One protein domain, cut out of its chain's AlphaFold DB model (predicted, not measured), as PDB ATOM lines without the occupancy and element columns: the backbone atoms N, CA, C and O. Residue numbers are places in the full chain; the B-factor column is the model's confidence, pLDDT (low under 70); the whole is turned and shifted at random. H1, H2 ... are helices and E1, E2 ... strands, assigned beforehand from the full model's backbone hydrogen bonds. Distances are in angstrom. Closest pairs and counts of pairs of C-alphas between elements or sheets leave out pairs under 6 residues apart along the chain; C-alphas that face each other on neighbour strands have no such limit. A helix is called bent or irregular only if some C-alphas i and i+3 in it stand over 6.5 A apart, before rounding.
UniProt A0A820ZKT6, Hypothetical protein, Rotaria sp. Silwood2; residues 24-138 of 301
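This is residues 24 to 138 of the 301 residues of the protein "Hypothetical protein" of Rotaria sp. Silwood2 (UniProt A0A820ZKT6). A strongly twisted sheet of E3, E4, E5, E7 and E8 and a small sheet of E1, E2 and E6 stand partly face to face, a loosely formed sandwich, with H1 at the end of E7. Beyond its bend, E3 forms a hairpin with E4 that leads away from the small sheet. The printed part has 115 residues, in order E1 E2 E3 E4 E5 E6 E7 H1 E8, mostly strand, with under half in named elements. The larger sheet is branched and antiparallel; the small one, E1 E2 E6, is mixed. The whole is compact, radius of gyration of the C-alphas 13.4 A, spanning 37 by 31 by 25 A.

E3, residues 57 to 65, bends by 55 degrees at residue 61. E4, 68 to 71, and E5, 77 to 81, lie on one side of it, E7, 102 to 111, on the other. N 63 and O 70 are 2.9 A apart, N 59 and O 78 2.8 A, N 60 and O 108 2.9 A. E8, 133 to 137, is antiparallel to E7, N 105 to O 134 2.8 A. H1, 112 to 118, stands up from this sheet at 47 degrees, height 7.5 A, only just over E3 and E7 with 3 C-alphas each. H1 is irregular, C-alphas 113 and 116 being 7.4 A apart; 1 of 3 O i to N i+4 pairs and 3 of 4 O i to N i+3 pairs are within hydrogen-bond range. E2, 46 to 50, is parallel to E1, 24 to 27, N 26 to O 48 2.8 A, and antiparallel to E6, 91 to 93, N 47 to O 92 2.8 A. The closest C-alphas of E2 and E5 are those of Lys 50 and Ile 81, 7.5 A. Residues 41 to 42 pair parallel with 136 to 137 of E8.

E1 begins at C-alpha 24 (18.479, 24.503, 3.652). E7 measures 29.4 A, E3 23.7 A, E2 13.0 A and E8 12.8 A, which ends at C-alpha 137 (24.723, 35.650, -0.557).

The C-alphas farthest apart are those of Thr 54 and His 99, 39.8 A. The printed part has no cut. The links E1 to E2 and H1 to E8 are long. pLDDT is under 70 at residues 38, 44, 73 to 75 and 95 to 100.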
ATOM      1  N   HIS A  24      17.999  25.179   4.857       89.00
ATOM      2  CA  HIS A  24      18.479  24.503   3.652       89.00
ATOM      3  C   HIS A  24      19.022  23.127   4.000       89.00
ATOM      4  O   HIS A  24      19.972  22.995   4.768       89.00
ATOM      5  N   VAL A  25      18.443  22.083   3.417       90.81
ATOM      6  CA  VAL A  25      18.881  20.707   3.662       90.81
ATOM      7  C   VAL A  25      19.890  20.288   2.596       90.81
ATOM      8  O   VAL A  25      19.571  20.295   1.408       90.81
ATOM      9  N   ILE A  26      21.079  19.874   3.025       92.81
ATOM     10  CA  ILE A  26      22.141  19.348   2.164       92.81
ATOM     11  C   ILE A  26      22.295  17.854   2.432       92.81
ATOM     12  O   ILE A  26      22.605  17.444   3.552       92.81
ATOM     13  N   ASP A  27      22.078  17.036   1.403       91.94
ATOM     14  CA  ASP A  27      22.354  15.601   1.463       91.94
ATOM     15  C   ASP A  27      23.850  15.348   1.239       91.94
ATOM     16  O   ASP A  27      24.390  15.671   0.182       91.94
ATOM     17  N   ILE A  28      24.503  14.775   2.244       93.25
ATOM     18  CA  ILE A  28      25.926  14.424   2.253       93.25
ATOM     19  C   ILE A  28      26.157  12.913   2.196       93.25
ATOM     20  O   ILE A  28      27.257  12.447   2.478       93.25
ATOM     21  N   SER A  29      25.140  12.134   1.820       90.31
ATOM     22  CA  SER A  29      25.201  10.666   1.762       90.31
ATOM     23  C   SER A  29      26.361  10.117   0.925       90.31
ATOM     24  O   SER A  29      26.766   8.985   1.134       90.31
ATOM     25  N   ASN A  30      26.893  10.888  -0.026       88.62
ATOM     26  CA  ASN A  30      28.017  10.464  -0.868       88.62
ATOM     27  C   ASN A  30      29.377  10.996  -0.378       88.62
ATOM     28  O   ASN A  30      30.347  10.963  -1.131       88.62
ATOM     29  N   GLY A  31      29.449  11.541   0.842       89.19
ATOM     30  CA  GLY A  31      30.641  12.224   1.354       89.19
ATOM     31  C   GLY A  31      30.933  13.563   0.663       89.19
ATOM     32  O   GLY A  31      32.028  14.104   0.789       89.19
ATOM     33  N   SER A  32      29.973  14.109  -0.085       92.38
ATOM     34  CA  SER A  32      30.086  15.408  -0.749       92.38
ATOM     35  C   SER A  32      28.739  16.120  -0.807       92.38
ATOM     36  O   SER A  32      27.692  15.481  -0.711       92.38
ATOM     37  N   PHE A  33      28.760  17.431  -1.035       93.06
ATOM     38  CA  PHE A  33      27.573  18.197  -1.398       93.06
ATOM     39  C   PHE A  33      27.012  17.720  -2.746       93.06
ATOM     40  O   PHE A  33      27.760  17.186  -3.580       93.06
ATOM     41  N   PRO A  34      25.698  17.887  -2.975       89.06
ATOM     42  CA  PRO A  34      25.093  17.601  -4.265       89.06
ATOM     43  C   PRO A  34      25.618  18.572  -5.331       89.06
ATOM     44  O   PRO A  34      25.880  19.739  -5.050       89.06
ATOM     45  N   GLU A  35      25.717  18.111  -6.582       83.25
ATOM     46  CA  GLU A  35      26.123  18.972  -7.711       83.25
ATOM     47  C   GLU A  35      25.169  20.157  -7.910       83.25
ATOM     48  O   GLU A  35      25.575  21.235  -8.343       83.25
ATOM     49  N   GLN A  36      23.894  19.953  -7.577       80.94
ATOM     50  CA  GLN A  36      22.880  20.994  -7.537       80.94
ATOM     51  C   GLN A  36      22.598  21.338  -6.081       80.94
ATOM     52  O   GLN A  36      21.927  20.591  -5.369       80.94
ATOM     53  N   MET A  37      23.130  22.475  -5.650       80.94
ATOM     54  CA  MET A  37      22.808  23.037  -4.347       80.94
ATOM     55  C   MET A  37      21.344  23.502  -4.317       80.94
ATOM     56  O   MET A  37      20.785  23.835  -5.369       80.94
ATOM     57  N   PRO A  38      20.712  23.519  -3.128       64.06
ATOM     58  CA  PRO A  38      19.390  24.111  -2.955       64.06
ATOM     59  C   PRO A  38      19.375  25.591  -3.381       64.06
ATOM     60  O   PRO A  38      20.408  26.168  -3.733       64.06
ATOM     61  N   ASN A  39      18.181  26.193  -3.383       74.50
ATOM     62  CA  ASN A  39      17.952  27.610  -3.694       74.50
ATOM     63  C   ASN A  39      19.002  28.539  -3.056       74.50
ATOM     64  O   ASN A  39      19.634  28.184  -2.068       74.50
ATOM     65  N   ARG A  40      19.141  29.755  -3.603       84.38
ATOM     66  CA  ARG A  40      20.034  30.812  -3.094       84.38
ATOM     67  C   ARG A  40      20.079  30.820  -1.555       84.38
ATOM     68  O   ARG A  40      19.061  31.087  -0.927       84.38
ATOM     69  N   ILE A  41      21.260  30.539  -1.006       85.19
ATOM     70  CA  ILE A  41      21.540  30.554   0.433       85.19
ATOM     71  C   ILE A  41      21.992  31.961   0.806       85.19
ATOM     72  O   ILE A  41      22.901  32.512   0.172       85.19
ATOM     73  N   GLU A  42      21.369  32.543   1.818       83.00
ATOM     74  CA  GLU A  42      21.666  33.879   2.316       83.00
ATOM     75  C   GLU A  42      22.295  33.837   3.711       83.00
ATOM     76  O   GLU A  42      22.235  32.842   4.434       83.00
ATOM     77  N   SER A  43      22.956  34.931   4.085       74.25
ATOM     78  CA  SER A  43      23.383  35.122   5.468       74.25
ATOM     79  C   SER A  43      22.162  35.203   6.385       74.25
ATOM     80  O   SER A  43      21.227  35.946   6.104       74.25
ATOM     81  N   GLY A  44      22.208  34.481   7.502       69.44
ATOM     82  CA  GLY A  44      21.090  34.296   8.427       69.44
ATOM     83  C   GLY A  44      20.354  32.969   8.235       69.44
ATOM     84  O   GLY A  44      19.625  32.560   9.133       69.44
ATOM     85  N   ASP A  45      20.582  32.261   7.126       80.44
ATOM     86  CA  ASP A  45      19.959  30.959   6.902       80.44
ATOM     87  C   ASP A  45      20.627  29.853   7.730       80.44
ATOM     88  O   ASP A  45      21.830  29.873   8.015       80.44
ATOM     89  N   THR A  46      19.853  28.823   8.064       84.06
ATOM     90  CA  THR A  46      20.363  27.595   8.675       84.06
ATOM     91  C   THR A  46      20.600  26.534   7.610       84.06
ATOM     92  O   THR A  46      19.759  26.286   6.749       84.06
ATOM     93  N   ILE A  47      21.729  25.838   7.692       89.44
ATOM     94  CA  ILE A  47      22.025  24.672   6.863       89.44
ATOM     95  C   ILE A  47      21.924  23.415   7.705       89.44
ATOM     96  O   ILE A  47      22.563  23.313   8.744       89.44
ATOM     97  N   GLU A  48      21.153  22.440   7.238       91.50
ATOM     98  CA  GLU A  48      21.007  21.120   7.838       91.50
ATOM     99  C   GLU A  48      21.682  20.056   6.967       91.50
ATOM    100  O   GLU A  48      21.244  19.794   5.847       91.50
ATOM    101  N   PHE A  49      22.699  19.381   7.495       92.75
ATOM    102  CA  PHE A  49      23.384  18.290   6.806       92.75
ATOM    103  C   PHE A  49      22.705  16.960   7.130       92.75
ATOM    104  O   PHE A  49      22.602  16.563   8.289       92.75
ATOM    105  N   LYS A  50      22.225  16.250   6.111       91.69
ATOM    106  CA  LYS A  50      21.605  14.931   6.265       91.69
ATOM    107  C   LYS A  50      22.413  13.872   5.551       91.69
ATOM    108  O   LYS A  50      22.927  14.093   4.467       91.69
ATOM    109  N   THR A  51      22.431  12.687   6.136       89.44
ATOM    110  CA  THR A  51      22.841  11.466   5.456       89.44
ATOM    111  C   THR A  51      21.702  10.467   5.566       89.44
ATOM    112  O   THR A  51      21.093  10.312   6.628       89.44
ATOM    113  N   ASN A  52      21.393   9.821   4.450       83.94
ATOM    114  CA  ASN A  52      20.407   8.750   4.363       83.94
ATOM    115  C   ASN A  52      21.074   7.370   4.493       83.94
ATOM    116  O   ASN A  52      20.391   6.346   4.469       83.94
ATOM    117  N   GLN A  53      22.404   7.342   4.614       80.94
ATOM    118  CA  GLN A  53      23.207   6.132   4.724       80.94
ATOM    119  C   GLN A  53      23.557   5.825   6.184       80.94
ATOM    120  O   GLN A  53      23.287   6.602   7.102       80.94
ATOM    121  N   THR A  54      24.133   4.643   6.396       79.06
ATOM    122  CA  THR A  54      24.673   4.213   7.693       79.06
ATOM    123  C   THR A  54      25.987   4.896   8.044       79.06
ATOM    124  O   THR A  54      26.396   4.850   9.203       79.06
ATOM    125  N   ASP A  55      26.641   5.491   7.050       85.12
ATOM    126  CA  ASP A  55      27.938   6.125   7.204       85.12
ATOM    127  C   ASP A  55      27.835   7.387   8.063       85.12
ATOM    128  O   ASP A  55      26.832   8.110   8.058       85.12
ATOM    129  N   GLU A  56      28.893   7.611   8.832       92.56
ATOM    130  CA  GLU A  56      29.025   8.700   9.787       92.56
ATOM    131  C   GLU A  56      30.102   9.656   9.282       92.56
ATOM    132  O   GLU A  56      31.199   9.214   8.915       92.56
ATOM    133  N   TYR A  57      29.773  10.946   9.234       93.94
ATOM    134  CA  TYR A  57      30.651  11.973   8.689       93.94
ATOM    135  C   TYR A  57      30.957  13.072   9.700       93.94
ATOM    136  O   TYR A  57      30.084  13.520  10.442       93.94
ATOM    137  N   ASP A  58      32.188  13.563   9.643       91.94
ATOM    138  CA  ASP A  58      32.586  14.821  10.254       91.94
ATOM    139  C   ASP A  58      32.727  15.886   9.161       91.94
ATOM    140  O   ASP A  58      33.190  15.606   8.049       91.94
ATOM    141  N   ILE A  59      32.322  17.111   9.478       92.69
ATOM    142  CA  ILE A  59      32.267  18.244   8.560       92.69
ATOM    143  C   ILE A  59      33.055  19.394   9.177       92.69
ATOM    144  O   ILE A  59      32.781  19.802  10.303       92.69
ATOM    145  N   PHE A  60      34.004  19.946   8.423       89.44
ATOM    146  CA  PHE A  60      34.881  21.024   8.883       89.44
ATOM    147  C   PHE A  60      34.897  22.163   7.892       89.44
ATOM    148  O   PHE A  60      35.101  21.936   6.703       89.44
ATOM    149  N   GLN A  61      34.777  23.394   8.369       88.12
ATOM    150  CA  GLN A  61      35.051  24.553   7.542       88.12
ATOM    151  C   GLN A  61      36.555  24.673   7.267       88.12
ATOM    152  O   GLN A  61      37.402  24.563   8.161       88.12
ATOM    153  N   VAL A  62      36.888  24.947   6.012       84.31
ATOM    154  CA  VAL A  62      38.260  25.137   5.546       84.31
ATOM    155  C   VAL A  62      38.377  26.405   4.716       84.31
ATOM    156  O   VAL A  62      37.402  26.883   4.135       84.31
ATOM    157  N   TYR A  63      39.585  26.953   4.638       84.56
ATOM    158  CA  TYR A  63      39.910  27.952   3.627       84.56
ATOM    159  C   TYR A  63      40.697  27.292   2.498       84.56
ATOM    160  O   TYR A  63      41.469  26.352   2.714       84.56
ATOM    161  N   LYS A  64      40.472  27.789   1.284       86.62
ATOM    162  CA  LYS A  64      41.127  27.323   0.065       86.62
ATOM    163  C   LYS A  64      42.267  28.271  -0.299       86.62
ATOM    164  O   LYS A  64      42.032  29.469  -0.447       86.62
ATOM    165  N   ASP A  65      43.468  27.732  -0.480       83.69
ATOM    166  CA  ASP A  65      44.638  28.448  -1.001       83.69
ATOM    167  C   ASP A  65      45.172  27.714  -2.238       83.69
ATOM    168  O   ASP A  65      45.773  26.642  -2.163       83.69
ATOM    169  N   GLY A  66      44.852  28.249  -3.418       86.38
ATOM    170  CA  GLY A  66      45.111  27.578  -4.689       86.38
ATOM    171  C   GLY A  66      44.369  26.242  -4.802       86.38
ATOM    172  O   GLY A  66      43.142  26.211  -4.918       86.38
ATOM    173  N   VAL A  67      45.128  25.144  -4.812       86.62
ATOM    174  CA  VAL A  67      44.605  23.766  -4.865       86.62
ATOM    175  C   VAL A  67      44.557  23.096  -3.495       86.62
ATOM    176  O   VAL A  67      44.174  21.937  -3.425       86.62
ATOM    177  N   ASP A  68      44.959  23.801  -2.439       87.56
ATOM    178  CA  ASP A  68      45.117  23.251  -1.101       87.56
ATOM    179  C   ASP A  68      44.004  23.731  -0.160       87.56
ATOM    180  O   ASP A  68      43.495  24.848  -0.284       87.56
ATOM    181  N   TYR A  69      43.643  22.879   0.804       90.44
ATOM    182  CA  TYR A  69      42.585  23.129   1.785       90.44
ATOM    183  C   TYR A  69      43.135  23.026   3.203       90.44
ATOM    184  O   TYR A  69      43.767  22.030   3.564       90.44
ATOM    185  N   TYR A  70      42.864  24.041   4.018       84.19
ATOM    186  CA  TYR A  70      43.416  24.170   5.363       84.19
ATOM    187  C   TYR A  70      42.315  24.408   6.391       84.19
ATOM    188  O   TYR A  70      41.376  25.162   6.132       84.19
ATOM    189  N   ARG A  71      42.458  23.802   7.577       80.50
ATOM    190  CA  ARG A  71      41.499  24.002   8.675       80.50
ATOM    191  C   ARG A  71      41.412  25.481   9.030       80.50
ATOM    192  O   ARG A  71      42.443  26.141   9.186       80.50
ATOM    193  N   ILE A  72      40.194  25.974   9.217       74.31
ATOM    194  CA  ILE A  72      39.972  27.258   9.876       74.31
ATOM    195  C   ILE A  72      39.902  26.997  11.378       74.31
ATOM    196  O   ILE A  72      39.086  26.204  11.840       74.31
ATOM    197  N   ASN A  73      40.762  27.661  12.148       67.19
ATOM    198  CA  ASN A  73      40.644  27.640  13.604       67.19
ATOM    199  C   ASN A  73      39.345  28.351  13.998       67.19
ATOM    200  O   ASN A  73      39.124  29.478  13.557       67.19
ATOM    201  N   ASN A  74      38.525  27.714  14.837       60.78
ATOM    202  CA  ASN A  74      37.197  28.206  15.229       60.78
ATOM    203  C   ASN A  74      36.239  28.400  14.038       60.78
ATOM    204  O   ASN A  74      35.396  29.294  14.057       60.78
ATOM    205  N   GLY A  75      36.404  27.603  12.979       68.38
ATOM    206  CA  GLY A  75      35.422  27.527  11.901       68.38
ATOM    207  C   GLY A  75      34.191  26.716  12.307       68.38
ATOM    208  O   GLY A  75      34.115  26.176  13.409       68.38
ATOM    209  N   PHE A  76      33.231  26.596  11.395       81.50
ATOM    210  CA  PHE A  76      32.092  25.702  11.591       81.50
ATOM    211  C   PHE A  76      32.532  24.238  11.600       81.50
ATOM    212  O   PHE A  76      33.235  23.787  10.692       81.50
ATOM    213  N   GLU A  77      32.079  23.484  12.598       87.44
ATOM    214  CA  GLU A  77      32.420  22.074  12.750       87.44
ATOM    215  C   GLU A  77      31.204  21.276  13.206       87.44
ATOM    216  O   GLU A  77      30.473  21.679  14.111       87.44
ATOM    217  N   LEU A  78      31.003  20.124  12.580       87.00
ATOM    218  CA  LEU A  78      29.990  19.151  12.952       87.00
ATOM    219  C   LEU A  78      30.639  17.773  13.007       87.00
ATOM    220  O   LEU A  78      31.367  17.390  12.095       87.00
ATOM    221  N   TYR A  79      30.357  17.022  14.064       89.31
ATOM    222  CA  TYR A  79      30.956  15.712  14.300       89.31
ATOM    223  C   TYR A  79      29.884  14.638  14.339       89.31
ATOM    224  O   TYR A  79      28.782  14.875  14.842       89.31
ATOM    225  N   ASN A  80      30.244  13.435  13.903       89.75
ATOM    226  CA  ASN A  80      29.426  12.240  14.063       89.75
ATOM    227  C   ASN A  80      28.025  12.396  13.437       89.75
ATOM    228  O   ASN A  80      26.989  12.065  14.031       89.75
ATOM    229  N   ILE A  81      27.981  12.963  12.230       91.62
ATOM    230  CA  ILE A  81      26.746  13.212  11.493       91.62
ATOM    231  C   ILE A  81      26.292  11.921  10.828       91.62
ATOM    232  O   ILE A  81      26.878  11.450   9.857       91.62
ATOM    233  N   LYS A  82      25.207  11.367  11.371       91.38
ATOM    234  CA  LYS A  82      24.499  10.183  10.882       91.38
ATOM    235  C   LYS A  82      22.993  10.431  10.867       91.38
ATOM    236  O   LYS A  82      22.502  11.395  11.454       91.38
ATOM    237  N   ASN A  83      22.231   9.542  10.234       87.56
ATOM    238  CA  ASN A  83      20.776   9.697  10.101       87.56
ATOM    239  C   ASN A  83      20.055   9.848  11.461       87.56
ATOM    240  O   ASN A  83      19.088  10.598  11.590       87.56
ATOM    241  N   SER A  84      20.557   9.170  12.500       86.12
ATOM    242  CA  SER A  84      20.005   9.232  13.858       86.12
ATOM    243  C   SER A  84      20.423  10.471  14.657       86.12
ATOM    244  O   SER A  84      19.937  10.654  15.772       86.12
ATOM    245  N   THR A  85      21.348  11.292  14.149       85.44
ATOM    246  CA  THR A  85      21.791  12.514  14.830       85.44
ATOM    247  C   THR A  85      20.629  13.505  14.900       85.44
ATOM    248  O   THR A  85      19.900  13.711  13.922       85.44
ATOM    249  N   THR A  86      20.422  14.103  16.077       83.50
ATOM    250  CA  THR A  86      19.342  15.073  16.302       83.50
ATOM    251  C   THR A  86      19.487  16.268  15.360       83.50
ATOM    252  O   THR A  86      20.594  16.638  14.976       83.50
ATOM    253  N   LYS A  87      18.361  16.896  14.994       81.00
ATOM    254  CA  LYS A  87      18.331  18.017  14.038       81.00
ATOM    255  C   LYS A  87      19.301  19.145  14.409       81.00
ATOM    256  O   LYS A  87      20.008  19.631  13.539       81.00
ATOM    257  N   ASN A  88      19.363  19.528  15.681       73.81
ATOM    258  CA  ASN A  88      20.218  20.633  16.128       73.81
ATOM    259  C   ASN A  88      21.709  20.305  15.973       73.81
ATOM    260  O   ASN A  88      22.477  21.154  15.547       73.81
ATOM    261  N   ASN A  89      22.098  19.049  16.199       77.44
ATOM    262  CA  ASN A  89      23.490  18.605  16.092       77.44
ATOM    263  C   ASN A  89      23.949  18.378  14.646       77.44
ATOM    264  O   ASN A  89      25.084  17.975  14.426       77.44
ATOM    265  N   ARG A  90      23.073  18.598  13.663       83.94
ATOM    266  CA  ARG A  90      23.390  18.528  12.232       83.94
ATOM    267  C   ARG A  90      23.122  19.847  11.508       83.94
ATOM    268  O   ARG A  90      23.029  19.859  10.281       83.94
ATOM    269  N   ARG A  91      22.942  20.937  12.259       86.69
ATOM    270  CA  ARG A  91      22.620  22.265  11.738       86.69
ATOM    271  C   ARG A  91      23.743  23.256  12.014       86.69
ATOM    272  O   ARG A  91      24.342  23.228  13.081       86.69
ATOM    273  N   ILE A  92      23.984  24.145  11.058       84.06
ATOM    274  CA  ILE A  92      24.865  25.306  11.189       84.06
ATOM    275  C   ILE A  92      24.064  26.551  10.808       84.06
ATOM    276  O   ILE A  92      23.501  26.603   9.717       84.06
ATOM    277  N   LEU A  93      24.041  27.557  11.684       80.31
ATOM    278  CA  LEU A  93      23.511  28.884  11.367       80.31
ATOM    279  C   LEU A  93      24.590  29.707  10.652       80.31
ATOM    280  O   LEU A  93      25.657  29.962  11.212       80.31
ATOM    281  N   LEU A  94      24.313  30.156   9.428       76.19
ATOM    282  CA  LEU A  94      25.232  30.980   8.645       76.19
ATOM    283  C   LEU A  94      25.067  32.469   8.961       76.19
ATOM    284  O   LEU A  94      24.663  33.258   8.110       76.19
ATOM    285  N   SER A  95      25.405  32.877  10.180       68.19
ATOM    286  CA  SER A  95      25.426  34.298  10.546       68.19
ATOM    287  C   SER A  95      26.751  34.936  10.109       68.19
ATOM    288  O   SER A  95      27.758  34.841  10.810       68.19
ATOM    289  N   LEU A  96      26.791  35.542   8.913       63.50
ATOM    290  CA  LEU A  96      28.016  36.095   8.322       63.50
ATOM    291  C   LEU A  96      27.900  37.605   8.077       63.50
ATOM    292  O   LEU A  96      27.007  38.084   7.385       63.50
ATOM    293  N   SER A  97      28.881  38.381   8.544       57.09
ATOM    294  CA  SER A  97      29.013  39.785   8.133       57.09
ATOM    295  C   SER A  97      29.669  39.874   6.750       57.09
ATOM    296  O   SER A  97      30.891  39.775   6.607       57.09
ATOM    297  N   LEU A  98      28.858  40.045   5.705       56.94
ATOM    298  CA  LEU A  98      29.344  40.087   4.326       56.94
ATOM    299  C   LEU A  98      29.600  41.525   3.856       56.94
ATOM    300  O   LEU A  98      28.684  42.278   3.527       56.94
ATOM    301  N   HIS A  99      30.879  41.897   3.741       54.59
ATOM    302  CA  HIS A  99      31.282  43.152   3.089       54.59
ATOM    303  C   HIS A  99      31.088  43.132   1.564       54.59
ATOM    304  O   HIS A  99      30.963  44.183   0.936       54.59
ATOM    305  N   ARG A 100      31.087  41.940   0.955       60.75
ATOM    306  CA  ARG A 100      30.846  41.714  -0.480       60.75
ATOM    307  C   ARG A 100      29.441  41.141  -0.686       60.75
ATOM    308  O   ARG A 100      28.850  40.623   0.250       60.75
ATOM    309  N   SER A 101      28.919  41.187  -1.913       72.12
ATOM    310  CA  SER A 101      27.575  40.662  -2.225       72.12
ATOM    311  C   SER A 101      27.431  39.148  -2.026       72.12
ATOM    312  O   SER A 101      26.316  38.642  -1.917       72.12
ATOM    313  N   LYS A 102      28.553  38.422  -1.995       78.88
ATOM    314  CA  LYS A 102      28.620  36.991  -1.711       78.88
ATOM    315  C   LYS A 102      29.986  36.594  -1.154       78.88
ATOM    316  O   LYS A 102      30.981  37.287  -1.404       78.88
ATOM    317  N   ILE A 103      30.032  35.457  -0.475       79.88
ATOM    318  CA  ILE A 103      31.253  34.759  -0.066       79.88
ATOM    319  C   ILE A 103      31.152  33.277  -0.430       79.88
ATOM    320  O   ILE A 103      30.058  32.726  -0.529       79.88
ATOM    321  N   GLU A 104      32.298  32.643  -0.636       85.00
ATOM    322  CA  GLU A 104      32.404  31.196  -0.796       85.00
ATOM    323  C   GLU A 104      32.900  30.595   0.519       85.00
ATOM    324  O   GLU A 104      33.964  30.973   1.013       85.00
ATOM    325  N   LEU A 105      32.127  29.672   1.083       87.62
ATOM    326  CA  LEU A 105      32.526  28.860   2.223       87.62
ATOM    327  C   LEU A 105      32.861  27.455   1.741       87.62
ATOM    328  O   LEU A 105      32.032  26.798   1.117       87.62
ATOM    329  N   TYR A 106      34.064  26.992   2.059       90.06
ATOM    330  CA  TYR A 106      34.505  25.643   1.737       90.06
ATOM    331  C   TYR A 106      34.432  24.763   2.981       90.06
ATOM    332  O   TYR A 106      34.748  25.201   4.089       90.06
ATOM    333  N   PHE A 107      34.038  23.512   2.780       93.25
ATOM    334  CA  PHE A 107      33.956  22.496   3.815       93.25
ATOM    335  C   PHE A 107      34.742  21.258   3.392       93.25
ATOM    336  O   PHE A 107      34.875  20.982   2.207       93.25
ATOM    337  N   CYS A 108      35.244  20.492   4.350       93.44
ATOM    338  CA  CYS A 108      35.697  19.128   4.126       93.44
ATOM    339  C   CYS A 108      34.729  18.175   4.816       93.44
ATOM    340  O   CYS A 108      34.390  18.391   5.977       93.44
ATOM    341  N   ILE A 109      34.309  17.130   4.108       94.25
ATOM    342  CA  ILE A 109      33.476  16.055   4.646       94.25
ATOM    343  C   ILE A 109      34.339  14.808   4.665       94.25
ATOM    344  O   ILE A 109      34.859  14.398   3.630       94.25
ATOM    345  N   ILE A 110      34.517  14.222   5.841       92.50
ATOM    346  CA  ILE A 110      35.335  13.024   6.012       92.50
ATOM    347  C   ILE A 110      34.543  11.960   6.762       92.50
ATOM    348  O   ILE A 110      33.769  12.304   7.654       92.50
ATOM    349  N   PRO A 111      34.729  10.667   6.459       92.50
ATOM    350  CA  PRO A 111      34.181   9.616   7.302       92.50
ATOM    351  C   PRO A 111      34.719   9.761   8.731       92.50
ATOM    352  O   PRO A 111      35.935   9.856   8.922       92.50
ATOM    353  N   SER A 112      33.855   9.732   9.745       91.50
ATOM    354  CA  SER A 112      34.254   9.934  11.149       91.50
ATOM    355  C   SER A 112      35.258   8.879  11.628       91.50
ATOM    356  O   SER A 112      36.124   9.156  12.456       91.50
ATOM    357  N   SER A 113      35.256   7.688  11.018       89.31
ATOM    358  CA  SER A 113      36.271   6.647  11.240       89.31
ATOM    359  C   SER A 113      37.704   7.074  10.877       89.31
ATOM    360  O   SER A 113      38.666   6.515  11.404       89.31
ATOM    361  N   GLN A 114      37.865   8.073  10.007       88.31
ATOM    362  CA  GLN A 114      39.158   8.619   9.576       88.31
ATOM    363  C   GLN A 114      39.543   9.899  10.334       88.31
ATOM    364  O   GLN A 114      40.688  10.352  10.244       88.31
ATOM    365  N   SER A 115      38.624  10.456  11.125       83.44
ATOM    366  CA  SER A 115      38.760  11.744  11.809       83.44
ATOM    367  C   SER A 115      40.045  11.864  12.627       83.44
ATOM    368  O   SER A 115      40.819  12.799  12.443       83.44
ATOM    369  N   GLY A 116      40.375  10.855  13.439       77.12
ATOM    370  CA  GLY A 116      41.573  10.879  14.288       77.12
ATOM    371  C   GLY A 116      42.909  10.954  13.531       77.12
ATOM    372  O   GLY A 116      43.914  11.391  14.099       77.12
ATOM    373  N   VAL A 117      42.939  10.535  12.261       78.88
ATOM    374  CA  VAL A 117      44.115  10.664  11.385       78.88
ATOM    375  C   VAL A 117      44.118  12.033  10.718       78.88
ATOM    376  O   VAL A 117      45.139  12.721  10.724       78.88
ATOM    377  N   VAL A 118      42.970  12.442  10.180       76.44
ATOM    378  CA  VAL A 118      42.842  13.657   9.373       76.44
ATOM    379  C   VAL A 118      42.921  14.924  10.232       76.44
ATOM    380  O   VAL A 118      43.599  15.867   9.848       76.44
ATOM    381  N   LEU A 119      42.337  14.937  11.433       71.94
ATOM    382  CA  LEU A 119      42.359  16.085  12.354       71.94
ATOM    383  C   LEU A 119      43.762  16.473  12.835       71.94
ATOM    384  O   LEU A 119      43.985  17.609  13.252       71.94
ATOM    385  N   LYS A 120      44.721  15.540  12.787       76.62
ATOM    386  CA  LYS A 120      46.129  15.815  13.112       76.62
ATOM    387  C   LYS A 120      46.855  16.533  11.976       76.62
ATOM    388  O   LYS A 120      47.931  17.092  12.192       76.62
ATOM    389  N   LEU A 121      46.292  16.511  10.772       74.69
ATOM    390  CA  LEU A 121      46.826  17.195   9.608       74.69
ATOM    391  C   LEU A 121      46.254  18.613   9.560       74.69
ATOM    392  O   LEU A 121      45.062  18.835   9.736       74.69
ATOM    393  N   ARG A 122      47.108  19.601   9.282       72.00
ATOM    394  CA  ARG A 122      46.651  20.981   9.030       72.00
ATOM    395  C   ARG A 122      46.082  21.177   7.622       72.00
ATOM    396  O   ARG A 122      45.472  22.210   7.359       72.00
ATOM    397  N   LYS A 123      46.323  20.213   6.732       84.12
ATOM    398  CA  LYS A 123      45.980  20.240   5.310       84.12
ATOM    399  C   LYS A 123      45.138  19.013   4.969       84.12
ATOM    400  O   LYS A 123      45.517  17.903   5.342       84.12
ATOM    401  N   TYR A 124      44.045  19.224   4.244       86.81
ATOM    402  CA  TYR A 124      43.090  18.187   3.850       86.81
ATOM    403  C   TYR A 124      43.241  17.821   2.371       86.81
ATOM    404  O   TYR A 124      43.726  18.623   1.570       86.81
ATOM    405  N   SER A 125      42.853  16.594   2.012       85.62
ATOM    406  CA  SER A 125      42.872  16.123   0.624       85.62
ATOM    407  C   SER A 125      41.720  16.713  -0.190       85.62
ATOM    408  O   SER A 125      40.598  16.851   0.297       85.62
ATOM    409  N   ASN A 126      41.988  17.015  -1.462       88.88
ATOM    410  CA  ASN A 126      41.020  17.660  -2.358       88.88
ATOM    411  C   ASN A 126      39.744  16.843  -2.547       88.88
ATOM    412  O   ASN A 126      38.663  17.417  -2.631       88.88
ATOM    413  N   GLU A 127      39.861  15.515  -2.550       88.75
ATOM    414  CA  GLU A 127      38.728  14.594  -2.689       88.75
ATOM    415  C   GLU A 127      37.613  14.852  -1.660       88.75
ATOM    416  O   GLU A 127      36.439  14.714  -1.990       88.75
ATOM    417  N   ASN A 128      37.978  15.305  -0.456       89.81
ATOM    418  CA  ASN A 128      37.054  15.529   0.651       89.81
ATOM    419  C   ASN A 128      36.499  16.958   0.696       89.81
ATOM    420  O   ASN A 128      35.602  17.228   1.492       89.81
ATOM    421  N   CYS A 129      37.036  17.890  -0.101       92.06
ATOM    422  CA  CYS A 129      36.783  19.326   0.078       92.06
ATOM    423  C   CYS A 129      36.392  20.060  -1.211       92.06
ATOM    424  O   CYS A 129      35.626  21.019  -1.175       92.06
ATOM    425  N   GLU A 130      36.893  19.629  -2.372       90.12
ATOM    426  CA  GLU A 130      36.794  20.393  -3.621       90.12
ATOM    427  C   GLU A 130      35.354  20.639  -4.073       90.12
ATOM    428  O   GLU A 130      35.029  21.727  -4.551       90.12
ATOM    429  N   LYS A 131      34.484  19.650  -3.866       90.88
ATOM    430  CA  LYS A 131      33.066  19.714  -4.240       90.88
ATOM    431  C   LYS A 131      32.183  20.358  -3.170       90.88
ATOM    432  O   LYS A 131      31.002  20.581  -3.405       90.88
ATOM    433  N   ASN A 132      32.746  20.663  -2.006       93.25
ATOM    434  CA  ASN A 132      31.997  21.026  -0.812       93.25
ATOM    435  C   ASN A 132      32.064  22.541  -0.592       93.25
ATOM    436  O   ASN A 132      32.664  23.029   0.362       93.25
ATOM    437  N   CYS A 133      31.471  23.294  -1.522       91.25
ATOM    438  CA  CYS A 133      31.440  24.754  -1.497       91.25
ATOM    439  C   CYS A 133      30.005  25.277  -1.386       91.25
ATOM    440  O   CYS A 133      29.112  24.838  -2.111       91.25
ATOM    441  N   ILE A 134      29.800  26.247  -0.498       89.00
ATOM    442  CA  ILE A 134      28.544  26.972  -0.321       89.00
ATOM    443  C   ILE A 134      28.778  28.426  -0.693       89.00
ATOM    444  O   ILE A 134      29.621  29.104  -0.105       89.00
ATOM    445  N   ILE A 135      28.011  28.921  -1.660       87.38
ATOM    446  CA  ILE A 135      28.001  30.341  -2.000       87.38
ATOM    447  C   ILE A 135      26.928  31.005  -1.146       87.38
ATOM    448  O   ILE A 135      25.739  30.801  -1.378       87.38
ATOM    449  N   VAL A 136      27.357  31.796  -0.167       80.56
ATOM    450  CA  VAL A 136      26.455  32.528   0.724       80.56
ATOM    451  C   VAL A 136      26.304  33.943   0.200       80.56
ATOM    452  O   VAL A 136      27.287  34.666   0.010       80.56
ATOM    453  N   HIS A 137      25.067  34.332  -0.065       81.75
ATOM    454  CA  HIS A 137      24.723  35.650  -0.557       81.75
ATOM    455  C   HIS A 137      24.413  36.600   0.592       81.75
ATOM    456  O   HIS A 137      23.885  36.221   1.635       81.75
ATOM    457  N   LYS A 138      24.707  37.875   0.369       73.94
ATOM    458  CA  LYS A 138      24.178  38.939   1.208       73.94
ATOM    459  C   LYS A 138      22.653  38.969   1.080       73.94
ATOM    460  O   LYS A 138      22.147  38.860  -0.046       73.94
TER     461      LYS A 138